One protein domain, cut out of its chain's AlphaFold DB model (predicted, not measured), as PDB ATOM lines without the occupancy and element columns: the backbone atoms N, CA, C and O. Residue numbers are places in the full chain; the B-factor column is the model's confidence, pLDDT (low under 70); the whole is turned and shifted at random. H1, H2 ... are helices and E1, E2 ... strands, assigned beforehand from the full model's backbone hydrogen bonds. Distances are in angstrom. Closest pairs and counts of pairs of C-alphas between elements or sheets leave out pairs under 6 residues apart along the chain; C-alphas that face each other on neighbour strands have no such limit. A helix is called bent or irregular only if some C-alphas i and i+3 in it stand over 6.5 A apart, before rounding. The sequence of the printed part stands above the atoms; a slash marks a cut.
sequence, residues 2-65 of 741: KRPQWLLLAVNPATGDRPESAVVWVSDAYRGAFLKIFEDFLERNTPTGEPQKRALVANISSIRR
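What this domain is: This is residues 2 to 65 of the 741 residues of the protein "Peptidase_S8 domain-containing protein" of Micromonospora sp. MH33 (UniProt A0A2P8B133). The hairpin E1–E2 and helix H1 form an open V, joined at its tip by E2's tight link to H1; short helix H2 sits by H1's far end, in the V's mouth. The printed part has 64 residues, mixed class, ordered E1, E2, H1, H2. It is loose, radius of gyration of the C-alphas 13.7 A, and flat, 37 by 33 by 18 A.

How they stand to each other: E1, residues 6 to 12, and E2, residues 21 to 26, are an antiparallel hairpin at 160 degrees; N 7 and O 25, 2.8 A apart, are within hydrogen-bond range. H1, residues 28 to 43, has 8 of 12 O i to N i+4 pairs within range; H2, residues 54 to 57, is too short for one. The closest C-alphas of E2 and H1, Val 26 and Phe 34, are 7.5 A apart. H1, with residues 38 to 41 alone, only just touches H2, with 3 pairs of C-alphas within 8 A; the closest are Phe 41 and Arg 54, 6.4 A. H2 is apart from both strands.

Where its parts are: E1 begins at C-alpha 6 (191.001, 163.912, 182.612) and spans 17.8 A, E2 15.8 A. H1 spans 23.6 A and is irregular: C-alphas 29 and 32 are 7.6 A apart. H2 ends at C-alpha 57 (184.645, 150.593, 177.792).

The domain as a whole: The C-alphas farthest apart, Lys 2 and Gly 16, are 39.8 A apart. The printed part has no cut; residues 2 to 3 have pLDDT under 70.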
ATOM      1  N   LYS A   2     198.856 172.819 178.227       56.28
ATOM      2  CA  LYS A   2     197.508 172.317 177.904       56.28
ATOM      3  C   LYS A   2     196.842 171.877 179.211       56.28
ATOM      4  O   LYS A   2     197.450 171.120 179.959       56.28
ATOM      5  N   ARG A   3     195.631 172.366 179.499       62.91
ATOM      6  CA  ARG A   3     194.854 171.891 180.656       62.91
ATOM      7  C   ARG A   3     194.568 170.390 180.477       62.91
ATOM      8  O   ARG A   3     194.159 170.017 179.373       62.91
ATOM      9  N   PRO A   4     194.788 169.545 181.498       70.06
ATOM     10  CA  PRO A   4     194.494 168.120 181.404       70.06
ATOM     11  C   PRO A   4     192.990 167.896 181.183       70.06
ATOM     12  O   PRO A   4     192.163 168.588 181.777       70.06
ATOM     13  N   GLN A   5     192.641 166.965 180.289       81.62
ATOM     14  CA  GLN A   5     191.245 166.647 179.949       81.62
ATOM     15  C   GLN A   5     190.597 165.797 181.048       81.62
ATOM     16  O   GLN A   5     189.512 166.117 181.533       81.62
ATOM     17  N   TRP A   6     191.312 164.756 181.469       85.06
ATOM     18  CA  TRP A   6     191.001 163.912 182.612       85.06
ATOM     19  C   TRP A   6     192.299 163.393 183.243       85.06
ATOM     20  O   TRP A   6     193.308 163.247 182.549       85.06
ATOM     21  N   LEU A   7     192.278 163.148 184.550       81.44
ATOM     22  CA  LEU A   7     193.407 162.671 185.350       81.44
ATOM     23  C   LEU A   7     192.967 161.458 186.164       81.44
ATOM     24  O   LEU A   7     191.941 161.518 186.836       81.44
ATOM     25  N   LEU A   8     193.744 160.379 186.119       83.19
ATOM     26  CA  LEU A   8     193.579 159.269 187.051       83.19
ATOM     27  C   LEU A   8     194.067 159.727 188.430       83.19
ATOM     28  O   LEU A   8     195.212 160.155 188.556       83.19
ATOM     29  N   LEU A   9     193.182 159.690 189.423       79.56
ATOM     30  CA  LEU A   9     193.473 160.118 190.790       79.56
ATOM     31  C   LEU A   9     193.917 158.945 191.660       79.56
ATOM     32  O   LEU A   9     194.968 159.035 192.281       79.56
ATOM     33  N   ALA A  10     193.135 157.861 191.667       78.69
ATOM     34  CA  ALA A  10     193.360 156.695 192.516       78.69
ATOM     35  C   ALA A  10     192.881 155.411 191.823       78.69
ATOM     36  O   ALA A  10     191.976 155.460 190.980       78.69
ATOM     37  N   VAL A  11     193.464 154.267 192.186       83.75
ATOM     38  CA  VAL A  11     193.035 152.934 191.741       83.75
ATOM     39  C   VAL A  11     192.968 152.027 192.958       83.75
ATOM     40  O   VAL A  11     193.975 151.829 193.627       83.75
ATOM     41  N   ASN A  12     191.798 151.449 193.214       80.25
ATOM     42  CA  ASN A  12     191.627 150.426 194.236       80.25
ATOM     43  C   ASN A  12     191.625 149.053 193.554       80.25
ATOM     44  O   ASN A  12     190.763 148.831 192.691       80.25
ATOM     45  N   PRO A  13     192.537 148.137 193.922       81.56
ATOM     46  CA  PRO A  13     192.574 146.799 193.349       81.56
ATOM     47  C   PRO A  13     191.299 146.018 193.692       81.56
ATOM     48  O   PRO A  13     190.594 146.326 194.656       81.56
ATOM     49  N   ALA A  14     191.005 144.988 192.899       82.06
ATOM     50  CA  ALA A  14     189.903 144.081 193.200       82.06
ATOM     51  C   ALA A  14     190.153 143.341 194.528       82.06
ATOM     52  O   ALA A  14     191.253 142.848 194.777       82.06
ATOM     53  N   THR A  15     189.117 143.223 195.353       77.94
ATOM     54  CA  THR A  15     189.095 142.363 196.543       77.94
ATOM     55  C   THR A  15     188.122 141.203 196.323       77.94
ATOM     56  O   THR A  15     187.395 141.182 195.330       77.94
ATOM     57  N   GLY A  16     188.072 140.231 197.244       72.75
ATOM     58  CA  GLY A  16     187.137 139.098 197.142       72.75
ATOM     59  C   GLY A  16     185.668 139.514 196.953       72.75
ATOM     60  O   GLY A  16     184.919 138.810 196.280       72.75
ATOM     61  N   ASP A  17     185.297 140.697 197.457       76.31
ATOM     62  CA  ASP A  17     183.921 141.202 197.463       76.31
ATOM     63  C   ASP A  17     183.701 142.445 196.578       76.31
ATOM     64  O   ASP A  17     182.572 142.937 196.474       76.31
ATOM     65  N   ARG A  18     184.751 143.013 195.961       77.12
ATOM     66  CA  ARG A  18     184.652 144.252 195.163       77.12
ATOM     67  C   ARG A  18     185.525 144.196 193.905       77.12
ATOM     68  O   ARG A  18     186.691 143.828 194.004       77.12
ATOM     69  N   PRO A  19     185.010 144.597 192.728       83.38
ATOM     70  CA  PRO A  19     185.831 144.706 191.526       83.38
ATOM     71  C   PRO A  19     186.854 145.845 191.655       83.38
ATOM     72  O   PRO A  19     186.676 146.760 192.462       83.38
ATOM     73  N   GLU A  20     187.893 145.806 190.820       87.44
ATOM     74  CA  GLU A  20     188.837 146.918 190.674       87.44
ATOM     75  C   GLU A  20     188.078 148.208 190.330       87.44
ATOM     76  O   GLU A  20     187.123 148.200 189.546       87.44
ATOM     77  N   SER A  21     188.485 149.326 190.927       87.06
ATOM     78  CA  SER A  21     187.863 150.625 190.682       87.06
ATOM     79  C   SER A  21     188.910 151.710 190.471       87.06
ATOM     80  O   SER A  21     189.950 151.719 191.117       87.06
ATOM     81  N   ALA A  22     188.619 152.646 189.569       87.62
ATOM     82  CA  ALA A  22     189.483 153.777 189.260       87.62
ATOM     83  C   ALA A  22     188.718 155.089 189.449       87.62
ATOM     84  O   ALA A  22     187.605 155.253 188.939       87.62
ATOM     85  N   VAL A  23     189.327 156.042 190.151       86.19
ATOM     86  CA  VAL A  23     188.781 157.388 190.334       86.19
ATOM     87  C   VAL A  23     189.455 158.327 189.350       86.19
ATOM     88  O   VAL A  23     190.672 158.483 189.358       86.19
ATOM     89  N   VAL A  24     188.659 158.968 188.496       86.56
ATOM     90  CA  VAL A  24     189.154 159.867 187.449       86.56
ATOM     91  C   VAL A  24     188.541 161.250 187.636       86.56
ATOM     92  O   VAL A  24     187.319 161.402 187.669       86.56
ATOM     93  N   TRP A  25     189.385 162.276 187.723       84.56
ATOM     94  CA  TRP A  25     188.947 163.664 187.629       84.56
ATOM     95  C   TRP A  25     188.751 164.039 186.166       84.56
ATOM     96  O   TRP A  25     189.626 163.788 185.339       84.56
ATOM     97  N   VAL A  26     187.632 164.680 185.839       85.00
ATOM     98  CA  VAL A  26     187.327 165.150 184.483       85.00
ATOM     99  C   VAL A  26     187.139 166.658 184.525       85.00
ATOM    100  O   VAL A  26     186.323 167.165 185.293       85.00
ATOM    101  N   SER A  27     187.872 167.378 183.680       82.06
ATOM    102  CA  SER A  27     187.739 168.829 183.585       82.06
ATOM    103  C   SER A  27     186.346 169.214 183.077       82.06
ATOM    104  O   SER A  27     185.861 168.648 182.096       82.06
ATOM    105  N   ASP A  28     185.729 170.230 183.687       80.38
ATOM    106  CA  ASP A  28     184.388 170.704 183.313       80.38
ATOM    107  C   ASP A  28     184.262 171.036 181.821       80.38
ATOM    108  O   ASP A  28     183.275 170.664 181.187       80.38
ATOM    109  N   ALA A  29     185.301 171.639 181.236       83.31
ATOM    110  CA  ALA A  29     185.345 171.973 179.811       83.31
ATOM    111  C   ALA A  29     185.367 170.739 178.886       83.31
ATOM    112  O   ALA A  29     185.057 170.856 177.702       83.31
ATOM    113  N   TYR A  30     185.729 169.565 179.409       85.88
ATOM    114  CA  TYR A  30     185.894 168.319 178.659       85.88
ATOM    115  C   TYR A  30     184.883 167.230 179.046       85.88
ATOM    116  O   TYR A  30     184.944 166.138 178.487       85.88
ATOM    117  N   ARG A  31     183.903 167.511 179.921       83.50
ATOM    118  CA  ARG A  31     182.857 166.538 180.304       83.50
ATOM    119  C   ARG A  31     182.112 165.962 179.099       83.50
ATOM    120  O   ARG A  31     181.935 164.753 179.019       83.50
ATOM    121  N   GLY A  32     181.732 166.807 178.138       85.19
ATOM    122  CA  GLY A  32     181.081 166.349 176.904       85.19
ATOM    123  C   GLY A  32     181.983 165.442 176.060       85.19
ATOM    124  O   GLY A  32     181.527 164.438 175.530       85.19
ATOM    125  N   ALA A  33     183.286 165.740 175.992       87.00
ATOM    126  CA  ALA A  33     184.253 164.892 175.295       87.00
ATOM    127  C   ALA A  33     184.476 163.547 176.009       87.00
ATOM    128  O   ALA A  33     184.693 162.538 175.345       87.00
ATOM    129  N   PHE A  34     184.400 163.529 177.342       87.00
ATOM    130  CA  PHE A  34     184.471 162.306 178.137       87.00
ATOM    131  C   PHE A  34     183.232 161.425 177.931       87.00
ATOM    132  O   PHE A  34     183.373 160.236 177.665       87.00
ATOM    133  N   LEU A  35     182.024 162.003 177.960       85.69
ATOM    134  CA  LEU A  35     180.779 161.273 177.674       85.69
ATOM    135  C   LEU A  35     180.758 160.701 176.252       85.69
ATOM    136  O   LEU A  35     180.365 159.552 176.056       85.69
ATOM    137  N   LYS A  36     181.303 161.450 175.287       87.38
ATOM    138  CA  LYS A  36     181.427 161.006 173.898       87.38
ATOM    139  C   LYS A  36     182.223 159.705 173.731       87.38
ATOM    140  O   LYS A  36     181.982 158.978 172.778       87.38
ATOM    141  N   ILE A  37     183.137 159.367 174.649       87.25
ATOM    142  CA  ILE A  37     183.854 158.075 174.621       87.25
ATOM    143  C   ILE A  37     182.873 156.902 174.737       87.25
ATOM    144  O   ILE A  37     183.046 155.888 174.062       87.25
ATOM    145  N   PHE A  38     181.850 157.052 175.579       87.12
ATOM    146  CA  PHE A  38     180.824 156.039 175.807       87.12
ATOM    147  C   PHE A  38     179.770 156.052 174.696       87.12
ATOM    148  O   PHE A  38     179.356 154.986 174.252       87.12
ATOM    149  N   GLU A  39     179.399 157.233 174.188       85.44
ATOM    150  CA  GLU A  39     178.523 157.368 173.011       85.44
ATOM    151  C   GLU A  39     179.150 156.718 171.769       85.44
ATOM    152  O   GLU A  39     178.517 155.895 171.114       85.44
ATOM    153  N   ASP A  40     180.427 157.007 171.482       87.38
ATOM    154  CA  ASP A  40     181.152 156.414 170.354       87.38
ATOM    155  C   ASP A  40     181.236 154.876 170.491       87.38
ATOM    156  O   ASP A  40     181.172 154.180 169.481       87.38
ATOM    157  N   PHE A  41     181.329 154.331 171.713       86.75
ATOM    158  CA  PHE A  41     181.268 152.880 171.949       86.75
ATOM    159  C   PHE A  41     179.876 152.287 171.695       86.75
ATOM    160  O   PHE A  41     179.779 151.171 171.192       86.75
ATOM    161  N   LEU A  42     178.799 153.006 172.009       84.75
ATOM    162  CA  LEU A  42     177.431 152.526 171.786       84.75
ATOM    163  C   LEU A  42     176.989 152.643 170.321       84.75
ATOM    164  O   LEU A  42     176.226 151.806 169.842       84.75
ATOM    165  N   GLU A  43     177.446 153.676 169.611       88.00
ATOM    166  CA  GLU A  43     176.863 154.080 168.326       88.00
ATOM    167  C   GLU A  43     177.774 153.851 167.115       88.00
ATOM    168  O   GLU A  43     177.302 153.892 165.974       88.00
ATOM    169  N   ARG A  44     179.084 153.644 167.312       83.75
ATOM    170  CA  ARG A  44     180.051 153.600 166.208       83.75
ATOM    171  C   ARG A  44     180.893 152.340 166.235       83.75
ATOM    172  O   ARG A  44     181.554 152.030 167.217       83.75
ATOM    173  N   ASN A  45     180.971 151.686 165.081       87.06
ATOM    174  CA  ASN A  45     181.877 150.566 164.863       87.06
ATOM    175  C   ASN A  45     183.162 151.021 164.163       87.06
ATOM    176  O   ASN A  45     183.212 151.993 163.406       87.06
ATOM    177  N   THR A  46     184.232 150.299 164.444       83.00
ATOM    178  CA  THR A  46     185.490 150.316 163.706       83.00
ATOM    179  C   THR A  46     185.308 149.622 162.348       83.00
ATOM    180  O   THR A  46     184.351 148.865 162.164       83.00
ATOM    181  N   PRO A  47     186.223 149.820 161.381       80.69
ATOM    182  CA  PRO A  47     186.157 149.153 160.075       80.69
ATOM    183  C   PRO A  47     186.129 147.617 160.138       80.69
ATOM    184  O   PRO A  47     185.698 146.977 159.186       80.69
ATOM    185  N   THR A  48     186.569 147.024 161.251       80.12
ATOM    186  CA  THR A  48     186.547 145.575 161.507       80.12
ATOM    187  C   THR A  48     185.245 145.092 162.161       80.12
ATOM    188  O   THR A  48     185.159 143.930 162.538       80.12
ATOM    189  N   GLY A  49     184.236 145.961 162.309       83.19
ATOM    190  CA  GLY A  49     182.917 145.626 162.863       83.19
ATOM    191  C   GLY A  49     182.813 145.688 164.391       83.19
ATOM    192  O   GLY A  49     181.728 145.501 164.928       83.19
ATOM    193  N   GLU A  50     183.909 145.989 165.090       83.88
ATOM    194  CA  GLU A  50     183.952 146.089 166.555       83.88
ATOM    195  C   GLU A  50     183.582 147.497 167.035       83.88
ATOM    196  O   GLU A  50     184.042 148.456 166.412       83.88
ATOM    197  N   PRO A  51     182.862 147.669 168.155       85.88
ATOM    198  CA  PRO A  51     182.596 148.985 168.735       85.88
ATOM    199  C   PRO A  51     183.861 149.837 168.933       85.88
ATOM    200  O   PRO A  51     184.910 149.344 169.366       85.88
ATOM    201  N   GLN A  52     183.796 151.137 168.638       82.38
ATOM    202  CA  GLN A  52     184.908 152.050 168.911       82.38
ATOM    203  C   GLN A  52     185.168 152.134 170.418       82.38
ATOM    204  O   GLN A  52     184.256 152.036 171.219       82.38
ATOM    205  N   LYS A  53     186.429 152.307 170.835       83.94
ATOM    206  CA  LYS A  53     186.815 152.383 172.264       83.94
ATOM    207  C   LYS A  53     186.516 151.114 173.088       83.94
ATOM    208  O   LYS A  53     186.673 151.149 174.308       83.94
ATOM    209  N   ARG A  54     186.207 149.978 172.440       83.88
ATOM    210  CA  ARG A  54     185.927 148.679 173.085       83.88
ATOM    211  C   ARG A  54     186.940 148.277 174.154       83.88
ATOM    212  O   ARG A  54     186.529 147.864 175.227       83.88
ATOM    213  N   ALA A  55     188.237 148.430 173.886       84.19
ATOM    214  CA  ALA A  55     189.295 148.044 174.826       84.19
ATOM    215  C   ALA A  55     189.197 148.749 176.194       84.19
ATOM    216  O   ALA A  55     189.586 148.172 177.204       84.19
ATOM    217  N   LEU A  56     188.665 149.977 176.226       82.62
ATOM    218  CA  LEU A  56     188.466 150.738 177.457       82.62
ATOM    219  C   LEU A  56     187.089 150.461 178.069       82.62
ATOM    220  O   LEU A  56     186.994 150.170 179.254       82.62
ATOM    221  N   VAL A  57     186.022 150.558 177.269       84.75
ATOM    222  CA  VAL A  57     184.645 150.593 177.792       84.75
ATOM    223  C   VAL A  57     184.106 149.203 178.137       84.75
ATOM    224  O   VAL A  57     183.365 149.067 179.103       84.75
ATOM    225  N   ALA A  58     184.501 148.152 177.408       84.06
ATOM    226  CA  ALA A  58     183.947 146.807 177.603       84.06
ATOM    227  C   ALA A  58     184.305 146.170 178.959       84.06
ATOM    228  O   ALA A  58     183.643 145.222 179.371       84.06
ATOM    229  N   ASN A  59     185.328 146.689 179.645       84.94
ATOM    230  CA  ASN A  59     185.767 146.214 180.960       84.94
ATOM    231  C   ASN A  59     185.178 147.035 182.124       84.94
ATOM    232  O   ASN A  59     185.515 146.787 183.277       84.94
ATOM    233  N   ILE A  60     184.314 148.020 181.846       86.19
ATOM    234  CA  ILE A  60     183.718 148.894 182.863       86.19
ATOM    235  C   ILE A  60     182.309 148.396 183.186       86.19
ATOM    236  O   ILE A  60     181.402 148.494 182.361       86.19
ATOM    237  N   SER A  61     182.104 147.896 184.404       83.88
ATOM    238  CA  SER A  61     180.794 147.409 184.853       83.88
ATOM    239  C   SER A  61     179.823 148.530 185.233       83.88
ATOM    240  O   SER A  61     178.612 148.373 185.094       83.88
ATOM    241  N   SER A  62     180.322 149.652 185.758       85.44
ATOM    242  CA  SER A  62     179.500 150.792 186.173       85.44
ATOM    243  C   SER A  62     180.318 152.082 186.279       85.44
ATOM    244  O   SER A  62     181.530 152.057 186.477       85.44
ATOM    245  N   ILE A  63     179.638 153.225 186.151       84.50
ATOM    246  CA  ILE A  63     180.211 154.562 186.352       84.50
ATOM    247  C   ILE A  63     179.278 155.326 187.279       84.50
ATOM    248  O   ILE A  63     178.077 155.424 187.025       84.50
ATOM    249  N   ARG A  64     179.827 155.889 188.353       86.62
ATOM    250  CA  ARG A  64     179.098 156.751 189.287       86.62
ATOM    251  C   ARG A  64     179.971 157.913 189.732       86.62
ATOM    252  O   ARG A  64     181.188 157.885 189.569       86.62
ATOM    253  N   ARG A  65     179.349 158.933 190.324       82.88
ATOM    254  CA  ARG A  65     180.091 160.015 190.978       82.88
ATOM    255  C   ARG A  65     180.916 159.433 192.131       82.88
ATOM    256  O   ARG A  65     180.391 158.627 192.907       82.88
TER     257      ARG A  65